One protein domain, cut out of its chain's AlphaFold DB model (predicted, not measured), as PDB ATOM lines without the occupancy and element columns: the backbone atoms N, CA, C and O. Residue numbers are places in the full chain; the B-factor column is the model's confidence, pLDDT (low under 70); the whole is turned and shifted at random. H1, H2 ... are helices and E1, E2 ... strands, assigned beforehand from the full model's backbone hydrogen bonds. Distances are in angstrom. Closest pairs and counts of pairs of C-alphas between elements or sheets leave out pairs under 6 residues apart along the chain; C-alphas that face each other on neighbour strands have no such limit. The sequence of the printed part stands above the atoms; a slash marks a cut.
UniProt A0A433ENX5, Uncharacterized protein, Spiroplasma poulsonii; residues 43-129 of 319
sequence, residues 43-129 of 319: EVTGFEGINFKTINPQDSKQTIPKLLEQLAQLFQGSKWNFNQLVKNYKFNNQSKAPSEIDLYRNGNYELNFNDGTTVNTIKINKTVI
ATOM      1  N   GLU A  43     288.050 265.960 278.230       93.19
ATOM      2  CA  GLU A  43     288.464 267.171 278.928       93.19
ATOM      3  C   GLU A  43     287.280 268.141 278.898       93.19
ATOM      4  O   GLU A  43     286.739 268.436 277.831       93.19
ATOM      5  N   VAL A  44     286.850 268.624 280.063       92.19
ATOM      6  CA  VAL A  44     285.749 269.588 280.170       92.19
ATOM      7  C   VAL A  44     286.195 270.757 281.029       92.19
ATOM      8  O   VAL A  44     286.695 270.562 282.134       92.19
ATOM      9  N   THR A  45     285.975 271.968 280.527       92.50
ATOM     10  CA  THR A  45     286.126 273.223 281.271       92.50
ATOM     11  C   THR A  45     284.803 273.981 281.192       92.50
ATOM     12  O   THR A  45     284.207 274.054 280.118       92.50
ATOM     13  N   GLY A  46     284.320 274.518 282.316       91.06
ATOM     14  CA  GLY A  46     283.034 275.223 282.378       91.06
ATOM     15  C   GLY A  46     281.814 274.287 282.395       91.06
ATOM     16  O   GLY A  46     281.857 273.230 283.020       91.06
ATOM     17  N   PHE A  47     280.716 274.694 281.741       91.88
ATOM     18  CA  PHE A  47     279.442 273.944 281.665       91.88
ATOM     19  C   PHE A  47     278.859 273.530 283.038       91.88
ATOM     20  O   PHE A  47     278.456 272.388 283.265       91.88
ATOM     21  N   GLU A  48     278.822 274.478 283.977       89.12
ATOM     22  CA  GLU A  48     278.457 274.257 285.384       89.12
ATOM     23  C   GLU A  48     277.068 273.614 285.607       89.12
ATOM     24  O   GLU A  48     276.026 274.157 285.267       89.12
ATOM     25  N   GLY A  49     277.009 272.459 286.267       86.06
ATOM     26  CA  GLY A  49     275.734 271.768 286.510       86.06
ATOM     27  C   GLY A  49     275.326 270.789 285.407       86.06
ATOM     28  O   GLY A  49     274.295 270.134 285.543       86.06
ATOM     29  N   ILE A  50     276.154 270.605 284.373       92.81
ATOM     30  CA  ILE A  50     276.091 269.427 283.501       92.81
ATOM     31  C   ILE A  50     277.004 268.335 284.076       92.81
ATOM     32  O   ILE A  50     278.173 268.569 284.387       92.81
ATOM     33  N   ASN A  51     276.476 267.119 284.228       90.75
ATOM     34  CA  ASN A  51     277.222 265.989 284.779       90.75
ATOM     35  C   ASN A  51     277.775 265.082 283.670       90.75
ATOM     36  O   ASN A  51     277.044 264.285 283.094       90.75
ATOM     37  N   PHE A  52     279.086 265.138 283.445       91.62
ATOM     38  CA  PHE A  52     279.765 264.339 282.420       91.62
ATOM     39  C   PHE A  52     280.237 262.952 282.891       91.62
ATOM     40  O   PHE A  52     280.808 262.207 282.099       91.62
ATOM     41  N   LYS A  53     280.000 262.562 284.155       86.62
ATOM     42  CA  LYS A  53     280.506 261.291 284.722       86.62
ATOM     43  C   LYS A  53     279.992 260.034 284.011       86.62
ATOM     44  O   LYS A  53     280.584 258.972 284.158       86.62
ATOM     45  N   THR A  54     278.879 260.135 283.291       85.06
ATOM     46  CA  THR A  54     278.265 259.023 282.553       85.06
ATOM     47  C   THR A  54     278.818 258.864 281.137       85.06
ATOM     48  O   THR A  54     278.536 257.857 280.489       85.06
ATOM     49  N   ILE A  55     279.607 259.826 280.648       90.56
ATOM     50  CA  ILE A  55     280.211 259.774 279.318       90.56
ATOM     51  C   ILE A  55     281.497 258.965 279.393       90.56
ATOM     52  O   ILE A  55     282.437 259.324 280.097       90.56
ATOM     53  N   ASN A  56     281.545 257.884 278.618       88.88
ATOM     54  CA  ASN A  56     282.740 257.070 278.448       88.88
ATOM     55  C   ASN A  56     283.136 257.032 276.965       88.88
ATOM     56  O   ASN A  56     282.739 256.106 276.254       88.88
ATOM     57  N   PRO A  57     283.951 257.989 276.480       88.62
ATOM     58  CA  PRO A  57     284.367 258.010 275.079       88.62
ATOM     59  C   PRO A  57     285.177 256.774 274.666       88.62
ATOM     60  O   PRO A  57     285.267 256.465 273.478       88.62
ATOM     61  N   GLN A  58     285.745 256.046 275.633       88.44
ATOM     62  CA  GLN A  58     286.549 254.847 275.396       88.44
ATOM     63  C   GLN A  58     285.711 253.566 275.260       88.44
ATOM     64  O   GLN A  58     286.278 252.487 275.101       88.44
ATOM     65  N   ASP A  59     284.373 253.644 275.273       89.06
ATOM     66  CA  ASP A  59     283.544 252.495 274.900       89.06
ATOM     67  C   ASP A  59     283.828 252.083 273.442       89.06
ATOM     68  O   ASP A  59     283.465 252.772 272.481       89.06
ATOM     69  N   SER A  60     284.488 250.932 273.288       82.62
ATOM     70  CA  SER A  60     284.869 250.343 271.997       82.62
ATOM     71  C   SER A  60     283.681 250.014 271.084       82.62
ATOM     72  O   SER A  60     283.847 249.946 269.867       82.62
ATOM     73  N   LYS A  61     282.476 249.833 271.642       83.12
ATOM     74  CA  LYS A  61     281.253 249.530 270.879       83.12
ATOM     75  C   LYS A  61     280.464 250.782 270.499       83.12
ATOM     76  O   LYS A  61     279.490 250.691 269.756       83.12
ATOM     77  N   GLN A  62     280.847 251.946 271.016       86.25
ATOM     78  CA  GLN A  62     280.156 253.201 270.762       86.25
ATOM     79  C   GLN A  62     280.674 253.879 269.489       86.25
ATOM     80  O   GLN A  62     281.873 254.120 269.345       86.25
ATOM     81  N   THR A  63     279.752 254.265 268.608       88.25
ATOM     82  CA  THR A  63     280.025 255.117 267.443       88.25
ATOM     83  C   THR A  63     280.060 256.596 267.826       88.25
ATOM     84  O   THR A  63     279.513 256.988 268.861       88.25
ATOM     85  N   ILE A  64     280.674 257.445 266.993       91.62
ATOM     86  CA  ILE A  64     280.683 258.890 267.254       91.62
ATOM     87  C   ILE A  64     279.254 259.464 267.328       91.62
ATOM     88  O   ILE A  64     278.986 260.180 268.289       91.62
ATOM     89  N   PRO A  65     278.299 259.130 266.437       90.25
ATOM     90  CA  PRO A  65     276.939 259.669 266.539       90.25
ATOM     91  C   PRO A  65     276.238 259.310 267.854       90.25
ATOM     92  O   PRO A  65     275.681 260.189 268.506       90.25
ATOM     93  N   LYS A  66     276.384 258.069 268.336       89.06
ATOM     94  CA  LYS A  66     275.846 257.655 269.643       89.06
ATOM     95  C   LYS A  66     276.478 258.428 270.809       89.06
ATOM     96  O   LYS A  66     275.815 258.698 271.806       89.06
ATOM     97  N   LEU A  67     277.760 258.782 270.707       92.19
ATOM     98  CA  LEU A  67     278.415 259.663 271.677       92.19
ATOM     99  C   LEU A  67     277.832 261.087 271.624       92.19
ATOM    100  O   LEU A  67     277.572 261.672 272.672       92.19
ATOM    101  N   LEU A  68     277.591 261.633 270.427       92.62
ATOM    102  CA  LEU A  68     276.975 262.955 270.259       92.62
ATOM    103  C   LEU A  68     275.548 263.000 270.825       92.62
ATOM    104  O   LEU A  68     275.187 263.983 271.466       92.62
ATOM    105  N   GLU A  69     274.762 261.938 270.649       91.94
ATOM    106  CA  GLU A  69     273.428 261.809 271.249       91.94
ATOM    107  C   GLU A  69     273.481 261.806 272.779       91.94
ATOM    108  O   GLU A  69     272.713 262.521 273.424       91.94
ATOM    109  N   GLN A  70     274.412 261.053 273.374       93.06
ATOM    110  CA  GLN A  70     274.606 261.047 274.826       93.06
ATOM    111  C   GLN A  70     275.004 262.428 275.354       93.06
ATOM    112  O   GLN A  70     274.485 262.867 276.380       93.06
ATOM    113  N   LEU A  71     275.886 263.139 274.646       94.31
ATOM    114  CA  LEU A  71     276.228 264.517 274.991       94.31
ATOM    115  C   LEU A  71     275.000 265.424 274.894       94.31
ATOM    116  O   LEU A  71     274.726 266.164 275.831       94.31
ATOM    117  N   ALA A  72     274.216 265.338 273.818       93.94
ATOM    118  CA  ALA A  72     273.002 266.134 273.667       93.94
ATOM    119  C   ALA A  72     271.990 265.880 274.800       93.94
ATOM    120  O   ALA A  72     271.375 266.827 275.293       93.94
ATOM    121  N   GLN A  73     271.858 264.630 275.255       94.19
ATOM    122  CA  GLN A  73     271.008 264.260 276.390       94.19
ATOM    123  C   GLN A  73     271.460 264.913 277.702       94.19
ATOM    124  O   GLN A  73     270.616 265.378 278.460       94.19
ATOM    125  N   LEU A  74     272.769 265.025 277.954       93.94
ATOM    126  CA  LEU A  74     273.284 265.686 279.162       93.94
ATOM    127  C   LEU A  74     272.943 267.177 279.248       93.94
ATOM    128  O   LEU A  74     272.887 267.736 280.341       93.94
ATOM    129  N   PHE A  75     272.735 267.822 278.102       94.12
ATOM    130  CA  PHE A  75     272.398 269.241 278.029       94.12
ATOM    131  C   PHE A  75     270.890 269.498 278.172       94.12
ATOM    132  O   PHE A  75     270.486 270.652 278.337       94.12
ATOM    133  N   GLN A  76     270.047 268.457 278.138       92.38
ATOM    134  CA  GLN A  76     268.597 268.600 278.286       92.38
ATOM    135  C   GLN A  76     268.236 269.163 279.667       92.38
ATOM    136  O   GLN A  76     268.708 268.687 280.694       92.38
ATOM    137  N   GLY A  77     267.392 270.198 279.690       86.88
ATOM    138  CA  GLY A  77     267.001 270.889 280.924       86.88
ATOM    139  C   GLY A  77     268.069 271.827 281.500       86.88
ATOM    140  O   GLY A  77     267.806 272.501 282.494       86.88
ATOM    141  N   SER A  78     269.248 271.912 280.878       90.88
ATOM    142  CA  SER A  78     270.271 272.897 281.229       90.88
ATOM    143  C   SER A  78     270.034 274.232 280.508       90.88
ATOM    144  O   SER A  78     269.260 274.317 279.555       90.88
ATOM    145  N   LYS A  79     270.738 275.292 280.932       90.88
ATOM    146  CA  LYS A  79     270.737 276.587 280.222       90.88
ATOM    147  C   LYS A  79     271.549 276.574 278.920       90.88
ATOM    148  O   LYS A  79     271.516 277.551 278.179       90.88
ATOM    149  N   TRP A  80     272.299 275.503 278.657       91.94
ATOM    150  CA  TRP A  80     273.106 275.343 277.452       91.94
ATOM    151  C   TRP A  80     272.394 274.452 276.440       91.94
ATOM    152  O   TRP A  80     271.747 273.470 276.796       91.94
ATOM    153  N   ASN A  81     272.584 274.746 275.157       90.75
ATOM    154  CA  ASN A  81     272.068 273.928 274.067       90.75
ATOM    155  C   ASN A  81     273.230 273.308 273.283       90.75
ATOM    156  O   ASN A  81     273.934 274.013 272.561       90.75
ATOM    157  N   PHE A  82     273.404 271.987 273.390       93.00
ATOM    158  CA  PHE A  82     274.477 271.256 272.703       93.00
ATOM    159  C   PHE A  82     274.473 271.476 271.181       93.00
ATOM    160  O   PHE A  82     275.524 271.558 270.548       93.00
ATOM    161  N   ASN A  83     273.290 271.629 270.582       90.75
ATOM    162  CA  ASN A  83     273.156 271.822 269.140       90.75
ATOM    163  C   ASN A  83     273.593 273.216 268.672       90.75
ATOM    164  O   ASN A  83     273.861 273.379 267.485       90.75
ATOM    165  N   GLN A  84     273.689 274.187 269.585       92.25
ATOM    166  CA  GLN A  84     274.149 275.552 269.304       92.25
ATOM    167  C   GLN A  84     275.649 275.746 269.564       92.25
ATOM    168  O   GLN A  84     276.175 276.818 269.275       92.25
ATOM    169  N   LEU A  85     276.346 274.735 270.094       93.56
ATOM    170  CA  LEU A  85     277.789 274.809 270.305       93.56
ATOM    171  C   LEU A  85     278.539 274.808 268.968       93.56
ATOM    172  O   LEU A  85     278.154 274.121 268.018       93.56
ATOM    173  N   VAL A  86     279.655 275.531 268.922       93.12
ATOM    174  CA  VAL A  86     280.629 275.466 267.832       93.12
ATOM    175  C   VAL A  86     281.276 274.083 267.846       93.12
ATOM    176  O   VAL A  86     281.808 273.662 268.873       93.12
ATOM    177  N   LYS A  87     281.237 273.384 266.707       92.12
ATOM    178  CA  LYS A  87     281.725 272.006 266.537       92.12
ATOM    179  C   LYS A  87     282.961 271.999 265.642       92.12
ATOM    180  O   LYS A  87     282.854 272.300 264.457       92.12
ATOM    181  N   ASN A  88     284.109 271.622 266.197       91.12
ATOM    182  CA  ASN A  88     285.369 271.490 265.463       91.12
ATOM    183  C   ASN A  88     285.887 270.060 265.580       91.12
ATOM    184  O   ASN A  88     286.183 269.602 266.686       91.12
ATOM    185  N   TYR A  89     286.011 269.362 264.452       93.38
ATOM    186  CA  TYR A  89     286.416 267.959 264.422       93.38
ATOM    187  C   TYR A  89     287.762 267.795 263.710       93.38
ATOM    188  O   TYR A  89     288.012 268.404 262.666       93.38
ATOM    189  N   LYS A  90     288.619 266.928 264.252       92.81
ATOM    190  CA  LYS A  90     289.764 266.376 263.524       92.81
ATOM    191  C   LYS A  90     289.577 264.881 263.339       92.81
ATOM    192  O   LYS A  90     289.191 264.184 264.274       92.81
ATOM    193  N   PHE A  91     289.907 264.402 262.148       92.31
ATOM    194  CA  PHE A  91     289.957 262.985 261.812       92.31
ATOM    195  C   PHE A  91     291.373 262.640 261.358       92.31
ATOM    196  O   PHE A  91     291.878 263.243 260.410       92.31
ATOM    197  N   ASN A  92     292.028 261.706 262.047       91.06
ATOM    198  CA  ASN A  92     293.428 261.335 261.808       91.06
ATOM    199  C   ASN A  92     294.352 262.568 261.727       91.06
ATOM    200  O   ASN A  92     295.124 262.727 260.785       91.06
ATOM    201  N   ASN A  93     294.231 263.461 262.717       87.50
ATOM    202  CA  ASN A  93     294.966 264.728 262.844       87.50
ATOM    203  C   ASN A  93     294.716 265.767 261.735       87.50
ATOM    204  O   ASN A  93     295.368 266.809 261.720       87.50
ATOM    205  N   GLN A  94     293.749 265.537 260.844       89.94
ATOM    206  CA  GLN A  94     293.337 266.511 259.838       89.94
ATOM    207  C   GLN A  94     292.042 267.194 260.266       89.94
ATOM    208  O   GLN A  94     291.032 266.527 260.505       89.94
ATOM    209  N   SER A  95     292.067 268.525 260.354       90.25
ATOM    210  CA  SER A  95     290.857 269.324 260.548       90.25
ATOM    211  C   SER A  95     289.934 269.152 259.346       90.25
ATOM    212  O   SER A  95     290.365 269.322 258.206       90.25
ATOM    213  N   LYS A  96     288.673 268.821 259.608       83.56
ATOM    214  CA  LYS A  96     287.638 268.663 258.582       83.56
ATOM    215  C   LYS A  96     286.340 269.286 259.073       83.56
ATOM    216  O   LYS A  96     286.077 269.294 260.280       83.56
ATOM    217  N   ALA A  97     285.522 269.800 258.159       82.94
ATOM    218  CA  ALA A  97     284.195 270.257 258.546       82.94
ATOM    219  C   ALA A  97     283.360 269.059 259.044       82.94
ATOM    220  O   ALA A  97     283.524 267.950 258.528       82.94
ATOM    221  N   PRO A  98     282.433 269.240 260.005       80.12
ATOM    222  CA  PRO A  98     281.579 268.150 260.483       80.12
ATOM    223  C   PRO A  98     280.837 267.392 259.374       80.12
ATOM    224  O   PRO A  98     280.632 266.190 259.496       80.12
ATOM    225  N   SER A  99     280.477 268.074 258.284       82.12
ATOM    226  CA  SER A  99     279.813 267.493 257.109       82.12
ATOM    227  C   SER A  99     280.728 266.661 256.204       82.12
ATOM    228  O   SER A  99     280.237 265.938 255.347       82.12
ATOM    229  N   GLU A 100     282.047 266.777 256.351       84.12
ATOM    230  CA  GLU A 100     283.050 266.105 255.510       84.12
ATOM    231  C   GLU A 100     283.621 264.839 256.164       84.12
ATOM    232  O   GLU A 100     284.460 264.146 255.580       84.12
ATOM    233  N   ILE A 101     283.218 264.558 257.404       86.50
ATOM    234  CA  ILE A 101     283.686 263.405 258.161       86.50
ATOM    235  C   ILE A 101     282.573 262.374 258.205       86.50
ATOM    236  O   ILE A 101     281.525 262.594 258.805       86.50
ATOM    237  N   ASP A 102     282.849 261.201 257.654       87.44
ATOM    238  CA  ASP A 102     282.073 260.021 257.986       87.44
ATOM    239  C   ASP A 102     282.425 259.578 259.419       87.44
ATOM    240  O   ASP A 102     283.517 259.086 259.727       87.44
ATOM    241  N   LEU A 103     281.480 259.830 260.321       89.81
ATOM    242  CA  LEU A 103     281.587 259.616 261.762       89.81
ATOM    243  C   LEU A 103     281.538 258.130 262.169       89.81
ATOM    244  O   LEU A 103     281.658 257.816 263.355       89.81
ATOM    245  N   TYR A 104     281.376 257.223 261.202       89.62
ATOM    246  CA  TYR A 104     281.361 255.777 261.413       89.62
ATOM    247  C   TYR A 104     282.642 255.076 260.941       89.62
ATOM    248  O   TYR A 104     282.752 253.859 261.096       89.62
ATOM    249  N   ARG A 105     283.612 255.806 260.374       90.38
ATOM    250  CA  ARG A 105     284.895 255.256 259.897       90.38
ATOM    251  C   ARG A 105     285.823 254.865 261.039       90.38
ATOM    252  O   ARG A 105     285.767 255.400 262.142       90.38
ATOM    253  N   ASN A 106     286.743 253.956 260.741       91.00
ATOM    254  CA  ASN A 106     287.876 253.706 261.615       91.00
ATOM    255  C   ASN A 106     288.828 254.904 261.594       91.00
ATOM    256  O   ASN A 106     289.183 255.420 260.531       91.00
ATOM    257  N   GLY A 107     289.284 255.321 262.770       91.88
ATOM    258  CA  GLY A 107     290.239 256.413 262.896       91.88
ATOM    259  C   GLY A 107     290.258 257.054 264.274       91.88
ATOM    260  O   GLY A 107     289.524 256.663 265.186       91.88
ATOM    261  N   ASN A 108     291.125 258.051 264.403       92.62
ATOM    262  CA  ASN A 108     291.268 258.862 265.603       92.62
ATOM    263  C   ASN A 108     290.494 260.167 265.426       92.62
ATOM    264  O   ASN A 108     290.761 260.934 264.497       92.62
ATOM    265  N   TYR A 109     289.550 260.403 266.329       94.06
ATOM    266  CA  TYR A 109     288.683 261.567 266.359       94.06
ATOM    267  C   TYR A 109     289.077 262.469 267.527       94.06
ATOM    268  O   TYR A 109     289.130 262.017 268.671       94.06
ATOM    269  N   GLU A 110     289.297 263.748 267.233       94.44
ATOM    270  CA  GLU A 110     289.348 264.821 268.231       94.44
ATOM    271  C   GLU A 110     288.105 265.691 268.016       94.44
ATOM    272  O   GLU A 110     287.980 266.366 266.991       94.44
ATOM    273  N   LEU A 111     287.156 265.633 268.948       94.62
ATOM    274  CA  LEU A 111     285.901 266.377 268.888       94.62
ATOM    275  C   LEU A 111     285.962 267.521 269.896       94.62
ATOM    276  O   LEU A 111     286.040 267.275 271.098       94.62
ATOM    277  N   ASN A 112     285.907 268.758 269.412       94.19
ATOM    278  CA  ASN A 112     285.927 269.950 270.248       94.19
ATOM    279  C   ASN A 112     284.601 270.705 270.129       94.19
ATOM    280  O   ASN A 112     284.165 271.040 269.024       94.19
ATOM    281  N   PHE A 113     283.997 271.011 271.273       95.06
ATOM    282  CA  PHE A 113     282.759 271.773 271.396       95.06
ATOM    283  C   PHE A 113     282.993 272.990 272.285       95.06
ATOM    284  O   PHE A 113     283.591 272.857 273.353       95.06
ATOM    285  N   ASN A 114     282.513 274.161 271.877       94.50
ATOM    286  CA  ASN A 114     282.525 275.359 272.720       94.50
ATOM    287  C   ASN A 114     281.292 276.236 272.484       94.50
ATOM    288  O   ASN A 114     280.603 276.098 271.477       94.50
ATOM    289  N   ASP A 115     281.002 277.140 273.411       92.06
ATOM    290  CA  ASP A 115     279.869 278.073 273.338       92.06
ATOM    291  C   ASP A 115     280.171 279.366 272.552       92.06
ATOM    292  O   ASP A 115     279.471 280.364 272.698       92.06
ATOM    293  N   GLY A 116     281.227 279.369 271.735       87.69
ATOM    294  CA  GLY A 116     281.778 280.565 271.098       87.69
ATOM    295  C   GLY A 116     282.840 281.278 271.942       87.69
ATOM    296  O   GLY A 116     283.422 282.258 271.480       87.69
ATOM    297  N   THR A 117     283.127 280.789 273.154       86.94
ATOM    298  CA  THR A 117     284.190 281.298 274.032       86.94
ATOM    299  C   THR A 117     285.252 280.230 274.309       86.94
ATOM    300  O   THR A 117     285.096 279.059 273.970       86.94
ATOM    301  N   THR A 118     286.350 280.619 274.958       83.62
ATOM    302  CA  THR A 118     287.370 279.681 275.462       83.62
ATOM    303  C   THR A 118     287.091 279.204 276.891       83.62
ATOM    304  O   THR A 118     287.907 278.486 277.456       83.62
ATOM    305  N   VAL A 119     285.982 279.636 277.504       89.69
ATOM    306  CA  VAL A 119     285.669 279.360 278.917       89.69
ATOM    307  C   VAL A 119     284.901 278.051 279.068       89.69
ATOM    308  O   VAL A 119     285.190 277.273 279.975       89.69
ATOM    309  N   ASN A 120     283.936 277.801 278.179       92.75
ATOM    310  CA  ASN A 120     283.132 276.583 278.187       92.75
ATOM    311  C   ASN A 120     283.548 275.697 277.014       92.75
ATOM    312  O   ASN A 120     283.167 275.945 275.869       92.75
ATOM    313  N   THR A 121     284.334 274.660 277.299       94.81
ATOM    314  CA  THR A 121     284.905 273.772 276.280       94.81
ATOM    315  C   THR A 121     284.762 272.306 276.665       94.81
ATOM    316  O   THR A 121     285.044 271.932 277.803       94.81
ATOM    317  N   ILE A 122     284.399 271.468 275.699       95.19
ATOM    318  CA  ILE A 122     284.469 270.007 275.788       95.19
ATOM    319  C   ILE A 122     285.415 269.537 274.692       95.19
ATOM    320  O   ILE A 122     285.207 269.860 273.524       95.19
ATOM    321  N   LYS A 123     286.414 268.743 275.054       94.88
ATOM    322  CA  LYS A 123     287.309 268.067 274.120       94.88
ATOM    323  C   LYS A 123     287.250 266.570 274.368       94.88
ATOM    324  O   LYS A 123     287.370 266.114 275.503       94.88
ATOM    325  N   ILE A 124     287.038 265.807 273.304       95.31
ATOM    326  CA  ILE A 124     286.937 264.351 273.352       95.31
ATOM    327  C   ILE A 124     287.922 263.748 272.373       95.31
ATOM    328  O   ILE A 124     287.896 264.071 271.188       95.31
ATOM    329  N   ASN A 125     288.732 262.821 272.871       93.62
ATOM    330  CA  ASN A 125     289.620 262.009 272.057       93.62
ATOM    331  C   ASN A 125     289.064 260.584 272.018       93.62
ATOM    332  O   ASN A 125     288.923 259.933 273.058       93.62
ATOM    333  N   LYS A 126     288.723 260.098 270.821       92.62
ATOM    334  CA  LYS A 126     288.131 258.772 270.626       92.62
ATOM    335  C   LYS A 126     288.729 258.068 269.419       92.62
ATOM    336  O   LYS A 126     288.779 258.622 268.327       92.62
ATOM    337  N   THR A 127     289.102 256.810 269.607       91.62
ATOM    338  CA  THR A 127     289.494 255.918 268.515       91.62
ATOM    339  C   THR A 127     288.326 254.998 268.177       91.62
ATOM    340  O   THR A 127     287.741 254.371 269.061       91.62
ATOM    341  N   VAL A 128     287.977 254.921 266.895       89.50
ATOM    342  CA  VAL A 128     286.981 253.985 266.357       89.50
ATOM    343  C   VAL A 128     287.713 252.901 265.570       89.50
ATOM    344  O   VAL A 128     288.548 253.209 264.722       89.50
ATOM    345  N   ILE A 129     287.408 251.634 265.865       86.75
ATOM    346  CA  ILE A 129     287.992 250.449 265.198       86.75
ATOM    347  C   ILE A 129     286.935 249.456 264.690       86.75
ATOM    348  O   ILE A 129     287.270 248.401 264.158       86.75
TER     349      ILE A 129
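What this domain is: This is residues 43 to 129 of the 319 residues of an uncharacterized protein of Spiroplasma poulsonii (UniProt A0A433ENX5). A twisted antiparallel sheet of five strands forms a wall, with the single helix H1 packed over one face and no named helix on the other. The two long strands E4 and E5 make the middle of the sheet, the short strands E1 and E3 are its edges, and long links run from E1 to H1 and from H1 back to E2. The 87 printed residues hold one named helix and five named strands, in the chain order E1, H1, E2, E3, E4, E5; the sheet's order is E1, E5, E4, E2, E3. The class is mixed, helices and strands, with 39 of the residues, under half, in named elements. The whole is compact, with a radius of gyration of the C-alphas of 12.5 A and spans of 34 by 25 by 19 A.

How they stand to each other: E4, residues 107 to 114, and E5, residues 121 to 128, form a hairpin at 166 degrees between their directions; N 111 and O 124 are within hydrogen-bond range at 2.8 A. E2, residues 86 to 91, is the antiparallel neighbour of E4, also at 166 degrees, with N 88 and O 112 at 2.9 A. E3, residues 94 to 96, forms a hairpin with E2 at 138 degrees, with N 91 and O 94 at 2.9 A. E1, residues 43 to 45, is the antiparallel neighbour of E5 at 169 degrees, with N 43 and O 123 at 2.8 A. The edge strands E1 and E3 are apart. H1, residues 64 to 74, is on the sheet at a height over the sheet of 11.2 A. It lies over E5, with 7 of its C-alphas falling on E5 and 2 on E4, which is only just short. On the local plane its line and that of E5 stand at 27 degrees, and it only just runs along the strands. H1 and E5 are near each other, with 6 pairs of C-alphas within 10 A. Every O i to N i+4 pair in H1 is within hydrogen-bond range.

Where its parts are: E4 is 22.7 A long from first to last C-alpha and E5 22.2 A, with C-alpha 128 at (286.981, 253.985, 266.357). E2 is 16.7 A long, E3 6.2 A and E1 6.9 A; E1 begins with C-alpha 43 at (288.464, 267.171, 278.928). H1 is 15.6 A long and begins with C-alpha 64 at (280.683, 258.890, 267.254).

The domain as a whole: The two C-alphas farthest apart, those of Lys 79 and Ile 129, are 34.7 A from each other. The printed part has no cut. The links E1 to H1, 18 residues, and H1 to E2, 11 residues, are long; E2 to E3 is tight. The mean pLDDT of the printed part is 90.5, and no printed residue is under 70.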